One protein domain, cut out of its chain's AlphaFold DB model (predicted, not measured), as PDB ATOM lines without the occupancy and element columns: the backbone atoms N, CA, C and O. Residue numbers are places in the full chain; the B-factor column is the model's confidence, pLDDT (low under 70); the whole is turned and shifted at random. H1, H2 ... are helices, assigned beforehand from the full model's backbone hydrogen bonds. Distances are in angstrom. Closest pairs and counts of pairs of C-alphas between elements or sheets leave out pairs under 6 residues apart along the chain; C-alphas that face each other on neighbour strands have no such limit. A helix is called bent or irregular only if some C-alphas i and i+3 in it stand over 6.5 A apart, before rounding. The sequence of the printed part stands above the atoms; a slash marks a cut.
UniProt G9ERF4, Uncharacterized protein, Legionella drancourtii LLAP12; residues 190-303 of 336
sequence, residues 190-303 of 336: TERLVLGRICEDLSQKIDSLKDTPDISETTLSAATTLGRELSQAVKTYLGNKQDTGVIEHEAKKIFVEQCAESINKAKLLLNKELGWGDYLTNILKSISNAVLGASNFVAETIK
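What this domain is: This is residues 190 to 303 of the 336 residues of an uncharacterized protein of Legionella drancourtii LLAP12 (UniProt G9ERF4). Four helices, H1 to H4, stand in an elongated up-and-down bundle, each running against the one before it, with H4 coming back beside H1 to close a four-sided ring. A short fifth helix, H5, lies outside the ring near the end of H4, and residues 242 to 247 stick out between H2 and H3. The printed part has 114 residues with five named helices and no named strand, and its class is all helix. It is compact, with a radius of gyration of the C-alphas of 14.7 A and spans of 47 by 29 by 20 A.

Where its parts are: H1, residues 190 to 210, begins at C-alpha 190 (19.565, 39.102, -49.850) and is 30.5 A long. H2, residues 217 to 240, is 34.2 A long. H3, residues 248 to 274, is 35.7 A long; it is irregular, with C-alphas 265 and 268 7.1 A apart, and has a kink of 48 degrees near residue 268. H4, residues 277 to 292, is 22.5 A long. H5, residues 297 to 301, is 5.9 A long and ends at C-alpha 301 (4.124, 21.763, -53.464).

How they stand to each other: H1 and H2 form a helical hairpin at a shallow tilt of 15 degrees; their closest C-alphas, of Cys 199 and Ser 231, are 5.9 A apart. H2 and H3 form another at 9 degrees, closest at the C-alphas of Leu 230 and Cys 259, 5.9 A. H3 and H4 form a third at 8 degrees, closest at the C-alphas of Asn 271 and Gly 277, 4.5 A. H1 touches H4 with residues 190 to 198 alone, opposite ways at a shallow tilt of 20 degrees; the closest C-alphas, of Glu 191 and Ala 290, are 5.5 A apart. H1 and H3 are apart, as are H2 and H4. H5 is close to H4 but not clearly touching, 7.0 A between the closest C-alphas, of Ser 288 and Phe 297. Each O i to N i+4 pair is within hydrogen-bond range in H2, H4 and H5, against 15 of 17 in H1 and 21 of 23 in H3.

The domain as a whole: The C-alphas of Pro 213 and Gly 245, the two farthest apart, are 48.6 A apart. The printed part has no cut and no long link. Confidence is under 70 at residue 190, residues 242 to 246 and residues 293 to 303.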
ATOM      1  N   THR A 190      20.527  39.477 -50.896       63.97
ATOM      2  CA  THR A 190      19.565  39.102 -49.850       63.97
ATOM      3  C   THR A 190      19.445  37.599 -49.703       63.97
ATOM      4  O   THR A 190      19.530  37.095 -48.594       63.97
ATOM      5  N   GLU A 191      19.341  36.848 -50.800       76.69
ATOM      6  CA  GLU A 191      19.211  35.388 -50.718       76.69
ATOM      7  C   GLU A 191      20.428  34.745 -50.039       76.69
ATOM      8  O   GLU A 191      20.281  33.940 -49.124       76.69
ATOM      9  N   ARG A 192      21.647  35.151 -50.429       81.75
ATOM     10  CA  ARG A 192      22.881  34.673 -49.788       81.75
ATOM     11  C   ARG A 192      22.913  35.025 -48.300       81.75
ATOM     12  O   ARG A 192      23.317  34.185 -47.500       81.75
ATOM     13  N   LEU A 193      22.524  36.248 -47.946       74.69
ATOM     14  CA  LEU A 193      22.503  36.714 -46.560       74.69
ATOM     15  C   LEU A 193      21.463  35.954 -45.728       74.69
ATOM     16  O   LEU A 193      21.791  35.475 -44.649       74.69
ATOM     17  N   VAL A 194      20.248  35.778 -46.251       78.88
ATOM     18  CA  VAL A 194      19.154  35.068 -45.577       78.88
ATOM     19  C   VAL A 194      19.497  33.593 -45.389       78.88
ATOM     20  O   VAL A 194      19.396  33.088 -44.275       78.88
ATOM     21  N   LEU A 195      19.965  32.906 -46.435       88.44
ATOM     22  CA  LEU A 195      20.383  31.505 -46.325       88.44
ATOM     23  C   LEU A 195      21.578  31.338 -45.376       88.44
ATOM     24  O   LEU A 195      21.619  30.381 -44.605       88.44
ATOM     25  N   GLY A 196      22.527  32.280 -45.403       86.19
ATOM     26  CA  GLY A 196      23.643  32.320 -44.461       86.19
ATOM     27  C   GLY A 196      23.169  32.441 -43.013       86.19
ATOM     28  O   GLY A 196      23.576  31.638 -42.177       86.19
ATOM     29  N   ARG A 197      22.251  33.377 -42.743       81.06
ATOM     30  CA  ARG A 197      21.673  33.594 -41.412       81.06
ATOM     31  C   ARG A 197      20.895  32.377 -40.915       81.06
ATOM     32  O   ARG A 197      21.099  31.969 -39.784       81.06
ATOM     33  N   ILE A 198      20.076  31.740 -41.757       87.25
ATOM     34  CA  ILE A 198      19.339  30.520 -41.378       87.25
ATOM     35  C   ILE A 198      20.301  29.416 -40.906       87.25
ATOM     36  O   ILE A 198      20.047  28.758 -39.894       87.25
ATOM     37  N   CYS A 199      21.407  29.209 -41.626       91.81
ATOM     38  CA  CYS A 199      22.425  28.231 -41.238       91.81
ATOM     39  C   CYS A 199      23.163  28.637 -39.959       91.81
ATOM     40  O   CYS A 199      23.458  27.776 -39.130       91.81
ATOM     41  N   GLU A 200      23.450  29.926 -39.791       86.06
ATOM     42  CA  GLU A 200      24.096  30.459 -38.595       86.06
ATOM     43  C   GLU A 200      23.206  30.301 -37.352       86.06
ATOM     44  O   GLU A 200      23.660  29.729 -36.361       86.06
ATOM     45  N   ASP A 201      21.931  30.690 -37.433       85.81
ATOM     46  CA  ASP A 201      20.944  30.550 -36.357       85.81
ATOM     47  C   ASP A 201      20.802  29.085 -35.926       85.81
ATOM     48  O   ASP A 201      20.794  28.763 -34.734       85.81
ATOM     49  N   LEU A 202      20.721  28.167 -36.897       94.25
ATOM     50  CA  LEU A 202      20.676  26.736 -36.616       94.25
ATOM     51  C   LEU A 202      21.975  26.250 -35.961       94.25
ATOM     52  O   LEU A 202      21.910  25.510 -34.982       94.25
ATOM     53  N   SER A 203      23.142  26.662 -36.468       94.75
ATOM     54  CA  SER A 203      24.441  26.289 -35.894       94.75
ATOM     55  C   SER A 203      24.556  26.737 -34.441       94.75
ATOM     56  O   SER A 203      24.935  25.947 -33.585       94.75
ATOM     57  N   GLN A 204      24.161  27.972 -34.143       89.44
ATOM     58  CA  GLN A 204      24.176  28.518 -32.787       89.44
ATOM     59  C   GLN A 204      23.217  27.760 -31.867       89.44
ATOM     60  O   GLN A 204      23.561  27.447 -30.726       89.44
ATOM     61  N   LYS A 205      22.026  27.413 -32.370       94.12
ATOM     62  CA  LYS A 205      21.059  26.604 -31.624       94.12
ATOM     63  C   LYS A 205      21.561  25.180 -31.377       94.12
ATOM     64  O   LYS A 205      21.195  24.597 -30.370       94.12
ATOM     65  N   ILE A 206      22.372  24.615 -32.274       95.75
ATOM     66  CA  ILE A 206      23.053  23.324 -32.071       95.75
ATOM     67  C   ILE A 206      24.189  23.470 -31.053       95.75
ATOM     68  O   ILE A 206      24.368  22.596 -30.212       95.75
ATOM     69  N   ASP A 207      24.951  24.561 -31.106       94.25
ATOM     70  CA  ASP A 207      26.054  24.799 -30.177       94.25
ATOM     71  C   ASP A 207      25.561  24.929 -28.732       94.25
ATOM     72  O   ASP A 207      26.169  24.343 -27.842       94.25
ATOM     73  N   SER A 208      24.413  25.576 -28.496       93.75
ATOM     74  CA  SER A 208      23.825  25.658 -27.150       93.75
ATOM     75  C   SER A 208      23.367  24.304 -26.589       93.75
ATOM     76  O   SER A 208      23.279  24.139 -25.371       93.75
ATOM     77  N   LEU A 209      23.129  23.303 -27.446       93.81
ATOM     78  CA  LEU A 209      22.831  21.938 -27.002       93.81
ATOM     79  C   LEU A 209      24.048  21.258 -26.371       93.81
ATOM     80  O   LEU A 209      23.869  20.387 -25.527       93.81
ATOM     81  N   LYS A 210      25.275  21.644 -26.748       91.69
ATOM     82  CA  LYS A 210      26.510  21.033 -26.219       91.69
ATOM     83  C   LYS A 210      26.693  21.293 -24.727       91.69
ATOM     84  O   LYS A 210      27.274  20.464 -24.035       91.69
ATOM     85  N   ASP A 211      26.157  22.413 -24.252       91.06
ATOM     86  CA  ASP A 211      26.211  22.823 -22.850       91.06
ATOM     87  C   ASP A 211      24.976  22.362 -22.054       91.06
ATOM     88  O   ASP A 211      24.882  22.612 -20.852       91.06
ATOM     89  N   THR A 212      24.010  21.701 -22.705       91.38
ATOM     90  CA  THR A 212      22.773  21.249 -22.058       91.38
ATOM     91  C   THR A 212      23.005  19.900 -21.362       91.38
ATOM     92  O   THR A 212      23.288  18.910 -22.045       91.38
ATOM     93  N   PRO A 213      22.876  19.817 -20.023       87.12
ATOM     94  CA  PRO A 213      22.946  18.540 -19.323       87.12
ATOM     95  C   PRO A 213      21.811  17.618 -19.792       87.12
ATOM     96  O   PRO A 213      20.723  18.079 -20.127       87.12
ATOM     97  N   ASP A 214      22.084  16.314 -19.828       91.56
ATOM     98  CA  ASP A 214      21.130  15.249 -20.180       91.56
ATOM     99  C   ASP A 214      20.718  15.141 -21.662       91.56
ATOM    100  O   ASP A 214      19.849  14.333 -22.000       91.56
ATOM    101  N   ILE A 215      21.364  15.868 -22.582       94.88
ATOM    102  CA  ILE A 215      21.114  15.660 -24.013       94.88
ATOM    103  C   ILE A 215      21.754  14.356 -24.501       94.88
ATOM    104  O   ILE A 215      22.930  14.082 -24.253       94.88
ATOM    105  N   SER A 216      20.992  13.530 -25.221       96.06
ATOM    106  CA  SER A 216      21.547  12.285 -25.751       96.06
ATOM    107  C   SER A 216      22.551  12.566 -26.874       96.06
ATOM    108  O   SER A 216      22.323  13.413 -27.743       96.06
ATOM    109  N   GLU A 217      23.638  11.791 -26.917       95.94
ATOM    110  CA  GLU A 217      24.637  11.858 -27.995       95.94
ATOM    111  C   GLU A 217      23.985  11.676 -29.378       95.94
ATOM    112  O   GLU A 217      24.342  12.343 -30.347       95.94
ATOM    113  N   THR A 218      22.955  10.829 -29.455       96.94
ATOM    114  CA  THR A 218      22.167  10.603 -30.672       96.94
ATOM    115  C   THR A 218      21.412  11.851 -31.128       96.94
ATOM    116  O   THR A 218      21.382  12.143 -32.323       96.94
ATOM    117  N   THR A 219      20.837  12.615 -30.196       97.06
ATOM    118  CA  THR A 219      20.109  13.857 -30.487       97.06
ATOM    119  C   THR A 219      21.070  14.947 -30.946       97.06
ATOM    120  O   THR A 219      20.838  15.572 -31.983       97.06
ATOM    121  N   LEU A 220      22.193  15.121 -30.240       97.38
ATOM    122  CA  LEU A 220      23.227  16.087 -30.617       97.38
ATOM    123  C   LEU A 220      23.848  15.756 -31.986       97.38
ATOM    124  O   LEU A 220      24.046  16.650 -32.814       97.38
ATOM    125  N   SER A 221      24.103  14.473 -32.257       97.50
ATOM    126  CA  SER A 221      24.611  13.991 -33.547       97.50
ATOM    127  C   SER A 221      23.625  14.249 -34.691       97.50
ATOM    128  O   SER A 221      24.024  14.732 -35.755       97.50
ATOM    129  N   ALA A 222      22.326  14.017 -34.470       97.94
ATOM    130  CA  ALA A 222      21.290  14.304 -35.460       97.94
ATOM    131  C   ALA A 222      21.173  15.806 -35.759       97.94
ATOM    132  O   ALA A 222      21.114  16.194 -36.926       97.94
ATOM    133  N   ALA A 223      21.205  16.655 -34.728       97.81
ATOM    134  CA  ALA A 223      21.159  18.106 -34.890       97.81
ATOM    135  C   ALA A 223      22.399  18.624 -35.645       97.81
ATOM    136  O   ALA A 223      22.272  19.360 -36.623       97.81
ATOM    137  N   THR A 224      23.591  18.152 -35.270       97.75
ATOM    138  CA  THR A 224      24.859  18.496 -35.940       97.75
ATOM    139  C   THR A 224      24.876  18.038 -37.400       97.75
ATOM    140  O   THR A 224      25.317  18.773 -38.286       97.75
ATOM    141  N   THR A 225      24.363  16.834 -37.673       98.06
ATOM    142  CA  THR A 225      24.236  16.303 -39.037       98.06
ATOM    143  C   THR A 225      23.319  17.176 -39.883       98.06
ATOM    144  O   THR A 225      23.720  17.562 -40.980       98.06
ATOM    145  N   LEU A 226      22.155  17.565 -39.355       97.81
ATOM    146  CA  LEU A 226      21.241  18.484 -40.032       97.81
ATOM    147  C   LEU A 226      21.915  19.828 -40.353       97.81
ATOM    148  O   LEU A 226      21.852  20.285 -41.494       97.81
ATOM    149  N   GLY A 227      22.588  20.446 -39.376       97.12
ATOM    150  CA  GLY A 227      23.278  21.726 -39.572       97.12
ATOM    151  C   GLY A 227      24.348  21.661 -40.668       97.12
ATOM    152  O   GLY A 227      24.427  22.546 -41.524       97.12
ATOM    153  N   ARG A 228      25.124  20.569 -40.698       98.06
ATOM    154  CA  ARG A 228      26.123  20.308 -41.744       98.06
ATOM    155  C   ARG A 228      25.481  20.124 -43.120       98.06
ATOM    156  O   ARG A 228      25.979  20.690 -44.090       98.06
ATOM    157  N   GLU A 229      24.410  19.338 -43.214       97.56
ATOM    158  CA  GLU A 229      23.721  19.072 -44.481       97.56
ATOM    159  C   GLU A 229      23.100  20.341 -45.073       97.56
ATOM    160  O   GLU A 229      23.326  20.628 -46.247       97.56
ATOM    161  N   LEU A 230      22.411  21.150 -44.261       96.88
ATOM    162  CA  LEU A 230      21.843  22.422 -44.718       96.88
ATOM    163  C   LEU A 230      22.928  23.416 -45.145       96.88
ATOM    164  O   LEU A 230      22.825  24.015 -46.214       96.88
ATOM    165  N   SER A 231      24.010  23.531 -44.372       95.81
ATOM    166  CA  SER A 231      25.142  24.395 -44.730       95.81
ATOM    167  C   SER A 231      25.791  23.974 -46.050       95.81
ATOM    168  O   SER A 231      26.134  24.817 -46.882       95.81
ATOM    169  N   GLN A 232      25.936  22.664 -46.273       96.38
ATOM    170  CA  GLN A 232      26.479  22.131 -47.517       96.38
ATOM    171  C   GLN A 232      25.529  22.365 -48.696       96.38
ATOM    172  O   GLN A 232      25.997  22.767 -49.762       96.38
ATOM    173  N   ALA A 233      24.221  22.169 -48.512       95.81
ATOM    174  CA  ALA A 233      23.217  22.446 -49.535       95.81
ATOM    175  C   ALA A 233      23.245  23.926 -49.952       95.81
ATOM    176  O   ALA A 233      23.323  24.225 -51.144       95.81
ATOM    177  N   VAL A 234      23.298  24.851 -48.983       93.62
ATOM    178  CA  VAL A 234      23.401  26.300 -49.236       93.62
ATOM    179  C   VAL A 234      24.677  26.631 -50.006       93.62
ATOM    180  O   VAL A 234      24.634  27.367 -50.992       93.62
ATOM    181  N   LYS A 235      25.821  26.067 -49.601       92.75
ATOM    182  CA  LYS A 235      27.101  26.294 -50.283       92.75
ATOM    183  C   LYS A 235      27.072  25.797 -51.729       92.75
ATOM    184  O   LYS A 235      27.518  26.519 -52.619       92.75
ATOM    185  N   THR A 236      26.546  24.596 -51.965       92.06
ATOM    186  CA  THR A 236      26.405  24.022 -53.309       92.06
ATOM    187  C   THR A 236      25.479  24.876 -54.172       92.06
ATOM    188  O   THR A 236      25.846  25.234 -55.288       92.06
ATOM    189  N   TYR A 237      24.316  25.264 -53.647       91.50
ATOM    190  CA  TYR A 237      23.356  26.109 -54.353       91.50
ATOM    191  C   TYR A 237      23.962  27.462 -54.756       91.50
ATOM    192  O   TYR A 237      23.941  27.839 -55.928       91.50
ATOM    193  N   LEU A 238      24.568  28.173 -53.800       87.50
ATOM    194  CA  LEU A 238      25.174  29.482 -54.047       87.50
ATOM    195  C   LEU A 238      26.401  29.411 -54.964       87.50
ATOM    196  O   LEU A 238      26.666  30.387 -55.665       87.50
ATOM    197  N   GLY A 239      27.138  28.295 -54.950       85.12
ATOM    198  CA  GLY A 239      28.230  28.026 -55.886       85.12
ATOM    199  C   GLY A 239      27.711  27.820 -57.307       85.12
ATOM    200  O   GLY A 239      28.104  28.547 -58.212       85.12
ATOM    201  N   ASN A 240      26.735  26.924 -57.480       83.38
ATOM    202  CA  ASN A 240      26.126  26.633 -58.783       83.38
ATOM    203  C   ASN A 240      25.440  27.858 -59.401       83.38
ATOM    204  O   ASN A 240      25.395  27.986 -60.617       83.38
ATOM    205  N   LYS A 241      24.931  28.786 -58.580       76.00
ATOM    206  CA  LYS A 241      24.335  30.046 -59.051       76.00
ATOM    207  C   LYS A 241      25.353  30.980 -59.724       76.00
ATOM    208  O   LYS A 241      24.960  31.846 -60.501       76.00
ATOM    209  N   GLN A 242      26.643  30.847 -59.409       68.88
ATOM    210  CA  GLN A 242      27.708  31.631 -60.045       68.88
ATOM    211  C   GLN A 242      28.119  31.050 -61.407       68.88
ATOM    212  O   GLN A 242      28.612  31.797 -62.252       68.88
ATOM    213  N   ASP A 243      27.847  29.765 -61.642       67.38
ATOM    214  CA  ASP A 243      28.104  29.088 -62.908       67.38
ATOM    215  C   ASP A 243      26.894  29.244 -63.846       67.38
ATOM    216  O   ASP A 243      25.807  28.715 -63.624       67.38
ATOM    217  N   THR A 244      27.078  29.987 -64.938       54.12
ATOM    218  CA  THR A 244      26.026  30.487 -65.849       54.12
ATOM    219  C   THR A 244      25.258  29.420 -66.652       54.12
ATOM    220  O   THR A 244      24.471  29.770 -67.531       54.12
ATOM    221  N   GLY A 245      25.475  28.128 -66.385       56.88
ATOM    222  CA  GLY A 245      24.940  27.013 -67.173       56.88
ATOM    223  C   GLY A 245      23.695  26.321 -66.609       56.88
ATOM    224  O   GLY A 245      23.065  25.552 -67.335       56.88
ATOM    225  N   VAL A 246      23.324  26.554 -65.345       62.56
ATOM    226  CA  VAL A 246      22.171  25.878 -64.724       62.56
ATOM    227  C   VAL A 246      20.903  26.721 -64.881       62.56
ATOM    228  O   VAL A 246      20.907  27.921 -64.616       62.56
ATOM    229  N   ILE A 247      19.796  26.084 -65.280       74.12
ATOM    230  CA  ILE A 247      18.470  26.716 -65.304       74.12
ATOM    231  C   ILE A 247      18.120  27.119 -63.867       74.12
ATOM    232  O   ILE A 247      17.892  26.255 -63.021       74.12
ATOM    233  N   GLU A 248      18.082  28.429 -63.596       78.31
ATOM    234  CA  GLU A 248      17.926  29.000 -62.247       78.31
ATOM    235  C   GLU A 248      16.762  28.367 -61.472       78.31
ATOM    236  O   GLU A 248      16.898  28.039 -60.297       78.31
ATOM    237  N   HIS A 249      15.635  28.138 -62.147       78.62
ATOM    238  CA  HIS A 249      14.449  27.525 -61.555       78.62
ATOM    239  C   HIS A 249      14.689  26.094 -61.046       78.62
ATOM    240  O   HIS A 249      14.291  25.751 -59.935       78.62
ATOM    241  N   GLU A 250      15.375  25.263 -61.831       81.56
ATOM    242  CA  GLU A 250      15.636  23.868 -61.466       81.56
ATOM    243  C   GLU A 250      16.637  23.782 -60.307       81.56
ATOM    244  O   GLU A 250      16.447  23.007 -59.373       81.56
ATOM    245  N   ALA A 251      17.654  24.653 -60.296       85.62
ATOM    246  CA  ALA A 251      18.603  24.744 -59.185       85.62
ATOM    247  C   ALA A 251      17.913  25.099 -57.859       85.62
ATOM    248  O   ALA A 251      18.211  24.502 -56.824       85.62
ATOM    249  N   LYS A 252      16.987  26.064 -57.899       88.38
ATOM    250  CA  LYS A 252      16.185  26.491 -56.747       88.38
ATOM    251  C   LYS A 252      15.344  25.342 -56.196       88.38
ATOM    252  O   LYS A 252      15.348  25.097 -54.992       88.38
ATOM    253  N   LYS A 253      14.669  24.611 -57.085       86.38
ATOM    254  CA  LYS A 253      13.839  23.460 -56.727       86.38
ATOM    255  C   LYS A 253      14.659  22.337 -56.087       86.38
ATOM    256  O   LYS A 253      14.336  21.922 -54.977       86.38
ATOM    257  N   ILE A 254      15.748  21.913 -56.734       88.75
ATOM    258  CA  ILE A 254      16.645  20.864 -56.219       88.75
ATOM    259  C   ILE A 254      17.184  21.239 -54.836       88.75
ATOM    260  O   ILE A 254      17.221  20.403 -53.934       88.75
ATOM    261  N   PHE A 255      17.582  22.498 -54.646       93.25
ATOM    262  CA  PHE A 255      18.067  22.979 -53.355       93.25
ATOM    263  C   PHE A 255      16.998  22.875 -52.254       93.25
ATOM    264  O   PHE A 255      17.269  22.324 -51.187       93.25
ATOM    265  N   VAL A 256      15.771  23.343 -52.516       92.12
ATOM    266  CA  VAL A 256      14.664  23.261 -51.546       92.12
ATOM    267  C   VAL A 256      14.313  21.807 -51.217       92.12
ATOM    268  O   VAL A 256      14.091  21.485 -50.049       92.12
ATOM    269  N   GLU A 257      14.307  20.915 -52.210       90.50
ATOM    270  CA  GLU A 257      14.063  19.480 -52.012       90.50
ATOM    271  C   GLU A 257      15.135  18.831 -51.126       90.50
ATOM    272  O   GLU A 257      14.793  18.106 -50.190       90.50
ATOM    273  N   GLN A 258      16.414  19.151 -51.347       94.75
ATOM    274  CA  GLN A 258      17.518  18.683 -50.501       94.75
ATOM    275  C   GLN A 258      17.364  19.158 -49.051       94.75
ATOM    276  O   GLN A 258      17.490  18.363 -48.119       94.75
ATOM    277  N   CYS A 259      17.038  20.438 -48.840       95.81
ATOM    278  CA  CYS A 259      16.792  20.969 -47.500       95.81
ATOM    279  C   CYS A 259      15.600  20.286 -46.820       95.81
ATOM    280  O   CYS A 259      15.683  19.930 -45.642       95.81
ATOM    281  N   ALA A 260      14.503  20.080 -47.553       94.31
ATOM    282  CA  ALA A 260      13.322  19.393 -47.046       94.31
ATOM    283  C   ALA A 260      13.641  17.948 -46.642       94.31
ATOM    284  O   ALA A 260      13.211  17.501 -45.579       94.31
ATOM    285  N   GLU A 261      14.416  17.223 -47.450       94.62
ATOM    286  CA  GLU A 261      14.829  15.852 -47.157       94.62
ATOM    287  C   GLU A 261      15.653  15.773 -45.861       94.62
ATOM    288  O   GLU A 261      15.312  14.992 -44.968       94.62
ATOM    289  N   SER A 262      16.684  16.611 -45.721       96.69
ATOM    290  CA  SER A 262      17.516  16.679 -44.511       96.69
ATOM    291  C   SER A 262      16.701  17.027 -43.265       96.69
ATOM    292  O   SER A 262      16.812  16.355 -42.236       96.69
ATOM    293  N   ILE A 263      15.819  18.029 -43.362       95.38
ATOM    294  CA  ILE A 263      14.937  18.421 -42.256       95.38
ATOM    295  C   ILE A 263      14.014  17.266 -41.868       95.38
ATOM    296  O   ILE A 263      13.897  16.953 -40.685       95.38
ATOM    297  N   ASN A 264      13.392  16.595 -42.836       92.56
ATOM    298  CA  ASN A 264      12.446  15.515 -42.565       92.56
ATOM    299  C   ASN A 264      13.113  14.296 -41.923       92.56
ATOM    300  O   ASN A 264      12.531  13.707 -41.009       92.56
ATOM    301  N   LYS A 265      14.342  13.958 -42.336       94.88
ATOM    302  CA  LYS A 265      15.145  12.901 -41.702       94.88
ATOM    303  C   LYS A 265      15.398  13.188 -40.221       94.88
ATOM    304  O   LYS A 265      15.269  12.288 -39.395       94.88
ATOM    305  N   ALA A 266      15.717  14.436 -39.873       96.06
ATOM    306  CA  ALA A 266      16.011  14.829 -38.495       96.06
ATOM    307  C   ALA A 266      14.751  15.109 -37.650       96.06
ATOM    308  O   ALA A 266      14.774  14.954 -36.426       96.06
ATOM    309  N   LYS A 267      13.638  15.506 -38.285       92.69
ATOM    310  CA  LYS A 267      12.459  16.070 -37.610       92.69
ATOM    311  C   LYS A 267      11.862  15.151 -36.555       92.69
ATOM    312  O   LYS A 267      11.520  15.638 -35.485       92.69
ATOM    313  N   LEU A 268      11.731  13.851 -36.828       93.69
ATOM    314  CA  LEU A 268      11.098  12.926 -35.882       93.69
ATOM    315  C   LEU A 268      11.842  12.896 -34.540       93.69
ATOM    316  O   LEU A 268      11.224  13.066 -33.490       93.69
ATOM    317  N   LEU A 269      13.165  12.718 -34.585       96.19
ATOM    318  CA  LEU A 269      13.999  12.641 -33.388       96.19
ATOM    319  C   LEU A 269      14.091  14.000 -32.688       96.19
ATOM    320  O   LEU A 269      13.820  14.090 -31.496       96.19
ATOM    321  N   LEU A 270      14.398  15.070 -33.428       96.69
ATOM    322  CA  LEU A 270      14.562  16.406 -32.843       96.69
ATOM    323  C   LEU A 270      13.244  16.981 -32.308       96.69
ATOM    324  O   LEU A 270      13.247  17.747 -31.350       96.69
ATOM    325  N   ASN A 271      12.097  16.603 -32.875       96.00
ATOM    326  CA  ASN A 271      10.807  16.966 -32.298       96.00
ATOM    327  C   ASN A 271      10.537  16.209 -30.997       96.00
ATOM    328  O   ASN A 271      10.088  16.809 -30.028       96.00
ATOM    329  N   LYS A 272      10.812  14.902 -30.971       95.38
ATOM    330  CA  LYS A 272      10.574  14.076 -29.787       95.38
ATOM    331  C   LYS A 272      11.448  14.505 -28.606       95.38
ATOM    332  O   LYS A 272      10.941  14.598 -27.496       95.38
ATOM    333  N   GLU A 273      12.732  14.743 -28.853       96.00
ATOM    334  CA  GLU A 273      13.718  14.972 -27.790       96.00
ATOM    335  C   GLU A 273      13.900  16.467 -27.465       96.00
ATOM    336  O   GLU A 273      14.218  16.802 -26.331       96.00
ATOM    337  N   LEU A 274      13.666  17.381 -28.423       95.31
ATOM    338  CA  LEU A 274      13.883  18.830 -28.236       95.31
ATOM    339  C   LEU A 274      12.642  19.702 -28.479       95.31
ATOM    340  O   LEU A 274      12.709  20.917 -28.294       95.31
ATOM    341  N   GLY A 275      11.530  19.143 -28.963       95.00
ATOM    342  CA  GLY A 275      10.357  19.933 -29.359       95.00
ATOM    343  C   GLY A 275      10.591  20.826 -30.587       95.00
ATOM    344  O   GLY A 275       9.879  21.804 -30.790       95.00
ATOM    345  N   TRP A 276      11.593  20.534 -31.425       96.62
ATOM    346  CA  TRP A 276      11.964  21.389 -32.565       96.62
ATOM    347  C   TRP A 276      11.056  21.251 -33.801       96.62
ATOM    348  O   TRP A 276      11.370  21.815 -34.847       96.62
ATOM    349  N   GLY A 277       9.936  20.524 -33.736       91.62
ATOM    350  CA  GLY A 277       9.094  20.244 -34.905       91.62
ATOM    351  C   GLY A 277       8.639  21.493 -35.668       91.62
ATOM    352  O   GLY A 277       8.807  21.552 -36.890       91.62
ATOM    353  N   ASP A 278       8.120  22.492 -34.953       83.88
ATOM    354  CA  ASP A 278       7.651  23.754 -35.543       83.88
ATOM    355  C   ASP A 278       8.811  24.640 -35.993       83.88
ATOM    356  O   ASP A 278       8.773  25.219 -37.078       83.88
ATOM    357  N   TYR A 279       9.881  24.680 -35.197       88.38
ATOM    358  CA  TYR A 279      11.108  25.400 -35.530       88.38
ATOM    359  C   TYR A 279      11.688  24.931 -36.872       88.38
ATOM    360  O   TYR A 279      11.933  25.744 -37.761       88.38
ATOM    361  N   LEU A 280      11.822  23.616 -37.064       91.19
ATOM    362  CA  LEU A 280      12.323  23.025 -38.305       91.19
ATOM    363  C   LEU A 280      11.396  23.286 -39.498       91.19
ATOM    364  O   LEU A 280      11.858  23.512 -40.615       91.19
ATOM    365  N   THR A 281      10.083  23.289 -39.271       85.56
ATOM    366  CA  THR A 281       9.118  23.665 -40.308       85.56
ATOM    367  C   THR A 281       9.253  25.134 -40.700       85.56
ATOM    368  O   THR A 281       9.160  25.451 -41.885       85.56
ATOM    369  N   ASN A 282       9.509  26.026 -39.746       79.94
ATOM    370  CA  ASN A 282       9.730  27.439 -40.034       79.94
ATOM    371  C   ASN A 282      11.063  27.676 -40.753       79.94
ATOM    372  O   ASN A 282      11.081  28.461 -41.694       79.94
ATOM    373  N   ILE A 283      12.128  26.932 -40.421       88.81
ATOM    374  CA  ILE A 283      13.373  26.937 -41.211       88.81
ATOM    375  C   ILE A 283      13.079  26.614 -42.677       88.81
ATOM    376  O   ILE A 283      13.478  27.374 -43.557       88.81
ATOM    377  N   LEU A 284      12.363  25.518 -42.953       90.19
ATOM    378  CA  LEU A 284      12.077  25.119 -44.334       90.19
ATOM    379  C   LEU A 284      11.269  26.191 -45.079       90.19
ATOM    380  O   LEU A 284      11.579  26.495 -46.226       90.19
ATOM    381  N   LYS A 285      10.272  26.802 -44.423       80.69
ATOM    382  CA  LYS A 285       9.511  27.922 -44.999       80.69
ATOM    383  C   LYS A 285      10.416  29.105 -45.332       80.69
ATOM    384  O   LYS A 285      10.316  29.636 -46.433       80.69
ATOM    385  N   SER A 286      11.304  29.495 -44.419       78.12
ATOM    386  CA  SER A 286      12.236  30.602 -44.641       78.12
ATOM    387  C   SER A 286      13.201  30.318 -45.792       78.12
ATOM    388  O   SER A 286      13.422  31.199 -46.617       78.12
ATOM    389  N   ILE A 287      13.710  29.084 -45.908       88.00
ATOM    390  CA  ILE A 287      14.535  28.651 -47.048       88.00
ATOM    391  C   ILE A 287      13.734  28.763 -48.350       88.00
ATOM    392  O   ILE A 287      14.176  29.424 -49.287       88.00
ATOM    393  N   SER A 288      12.535  28.178 -48.408       83.44
ATOM    394  CA  SER A 288      11.680  28.243 -49.599       83.44
ATOM    395  C   SER A 288      11.358  29.681 -49.997       83.44
ATOM    396  O   SER A 288      11.451  30.022 -51.173       83.44
ATOM    397  N   ASN A 289      11.028  30.541 -49.033       75.25
ATOM    398  CA  ASN A 289      10.718  31.947 -49.287       75.25
ATOM    399  C   ASN A 289      11.933  32.719 -49.807       75.25
ATOM    400  O   ASN A 289      11.784  33.525 -50.725       75.25
ATOM    401  N   ALA A 290      13.121  32.456 -49.255       78.31
ATOM    402  CA  ALA A 290      14.364  33.088 -49.690       78.31
ATOM    403  C   ALA A 290      14.709  32.750 -51.148       78.31
ATOM    404  O   ALA A 290      15.246  33.594 -51.862       78.31
ATOM    405  N   VAL A 291      14.387  31.528 -51.582       82.62
ATOM    406  CA  VAL A 291      14.837  30.985 -52.869       82.62
ATOM    407  C   VAL A 291      13.782  31.102 -53.970       82.62
ATOM    408  O   VAL A 291      14.096  31.481 -55.102       82.62
ATOM    409  N   LEU A 292      12.523  30.787 -53.662       72.06
ATOM    410  CA  LEU A 292      11.426  30.721 -54.634       72.06
ATOM    411  C   LEU A 292      10.590  32.005 -54.689       72.06
ATOM    412  O   LEU A 292       9.837  32.190 -55.646       72.06
ATOM    413  N   GLY A 293      10.708  32.881 -53.686       60.97
ATOM    414  CA  GLY A 293       9.770  33.981 -53.471       60.97
ATOM    415  C   GLY A 293       8.399  33.475 -52.994       60.97
ATOM    416  O   GLY A 293       7.996  32.338 -53.244       60.97
ATOM    417  N   ALA A 294       7.648  34.321 -52.284       43.03
ATOM    418  CA  ALA A 294       6.401  33.930 -51.613       43.03
ATOM    419  C   ALA A 294       5.271  33.439 -52.556       43.03
ATOM    420  O   ALA A 294       4.282  32.881 -52.085       43.03
ATOM    421  N   SER A 295       5.388  33.626 -53.876       39.97
ATOM    422  CA  SER A 295       4.311  33.359 -54.840       39.97
ATOM    423  C   SER A 295       4.253  31.927 -55.388       39.97
ATOM    424  O   SER A 295       3.185  31.514 -55.834       39.97
ATOM    425  N   ASN A 296       5.348  31.154 -55.357       41.50
ATOM    426  CA  ASN A 296       5.423  29.898 -56.130       41.50
ATOM    427  C   ASN A 296       5.354  28.618 -55.282       41.50
ATOM    428  O   ASN A 296       4.979  27.565 -55.795       41.50
ATOM    429  N   PHE A 297       5.638  28.688 -53.978       41.72
ATOM    430  CA  PHE A 297       5.724  27.483 -53.144       41.72
ATOM    431  C   PHE A 297       4.361  26.795 -52.954       41.72
ATOM    432  O   PHE A 297       4.232  25.604 -53.219       41.72
ATOM    433  N   VAL A 298       3.304  27.535 -52.591       39.62
ATOM    434  CA  VAL A 298       1.987  26.929 -52.296       39.62
ATOM    435  C   VAL A 298       1.376  26.248 -53.529       39.62
ATOM    436  O   VAL A 298       0.736  25.211 -53.396       39.62
ATOM    437  N   ALA A 299       1.605  26.777 -54.733       38.34
ATOM    438  CA  ALA A 299       1.051  26.212 -55.964       38.34
ATOM    439  C   ALA A 299       1.819  24.976 -56.475       38.34
ATOM    440  O   ALA A 299       1.207  24.082 -57.064       38.34
ATOM    441  N   GLU A 300       3.137  24.900 -56.257       40.53
ATOM    442  CA  GLU A 300       3.963  23.792 -56.755       40.53
ATOM    443  C   GLU A 300       4.078  22.628 -55.769       40.53
ATOM    444  O   GLU A 300       4.033  21.477 -56.202       40.53
ATOM    445  N   THR A 301       4.104  22.866 -54.451       43.28
ATOM    446  CA  THR A 301       4.124  21.763 -53.464       43.28
ATOM    447  C   THR A 301       2.832  20.935 -53.491       43.28
ATOM    448  O   THR A 301       2.852  19.759 -53.148       43.28
ATOM    449  N   ILE A 302       1.719  21.509 -53.970       41.03
ATOM    450  CA  ILE A 302       0.449  20.794 -54.197       41.03
ATOM    451  C   ILE A 302       0.505  19.904 -55.459       41.03
ATOM    452  O   ILE A 302      -0.226  18.920 -55.548       41.03
ATOM    453  N   LYS A 303       1.371  20.214 -56.436       36.66
ATOM    454  CA  LYS A 303       1.478  19.474 -57.711       36.66
ATOM    455  C   LYS A 303       2.564  18.399 -57.724       36.66
ATOM    456  O   LYS A 303       2.506  17.499 -58.561       36.66
TER     457      LYS A 303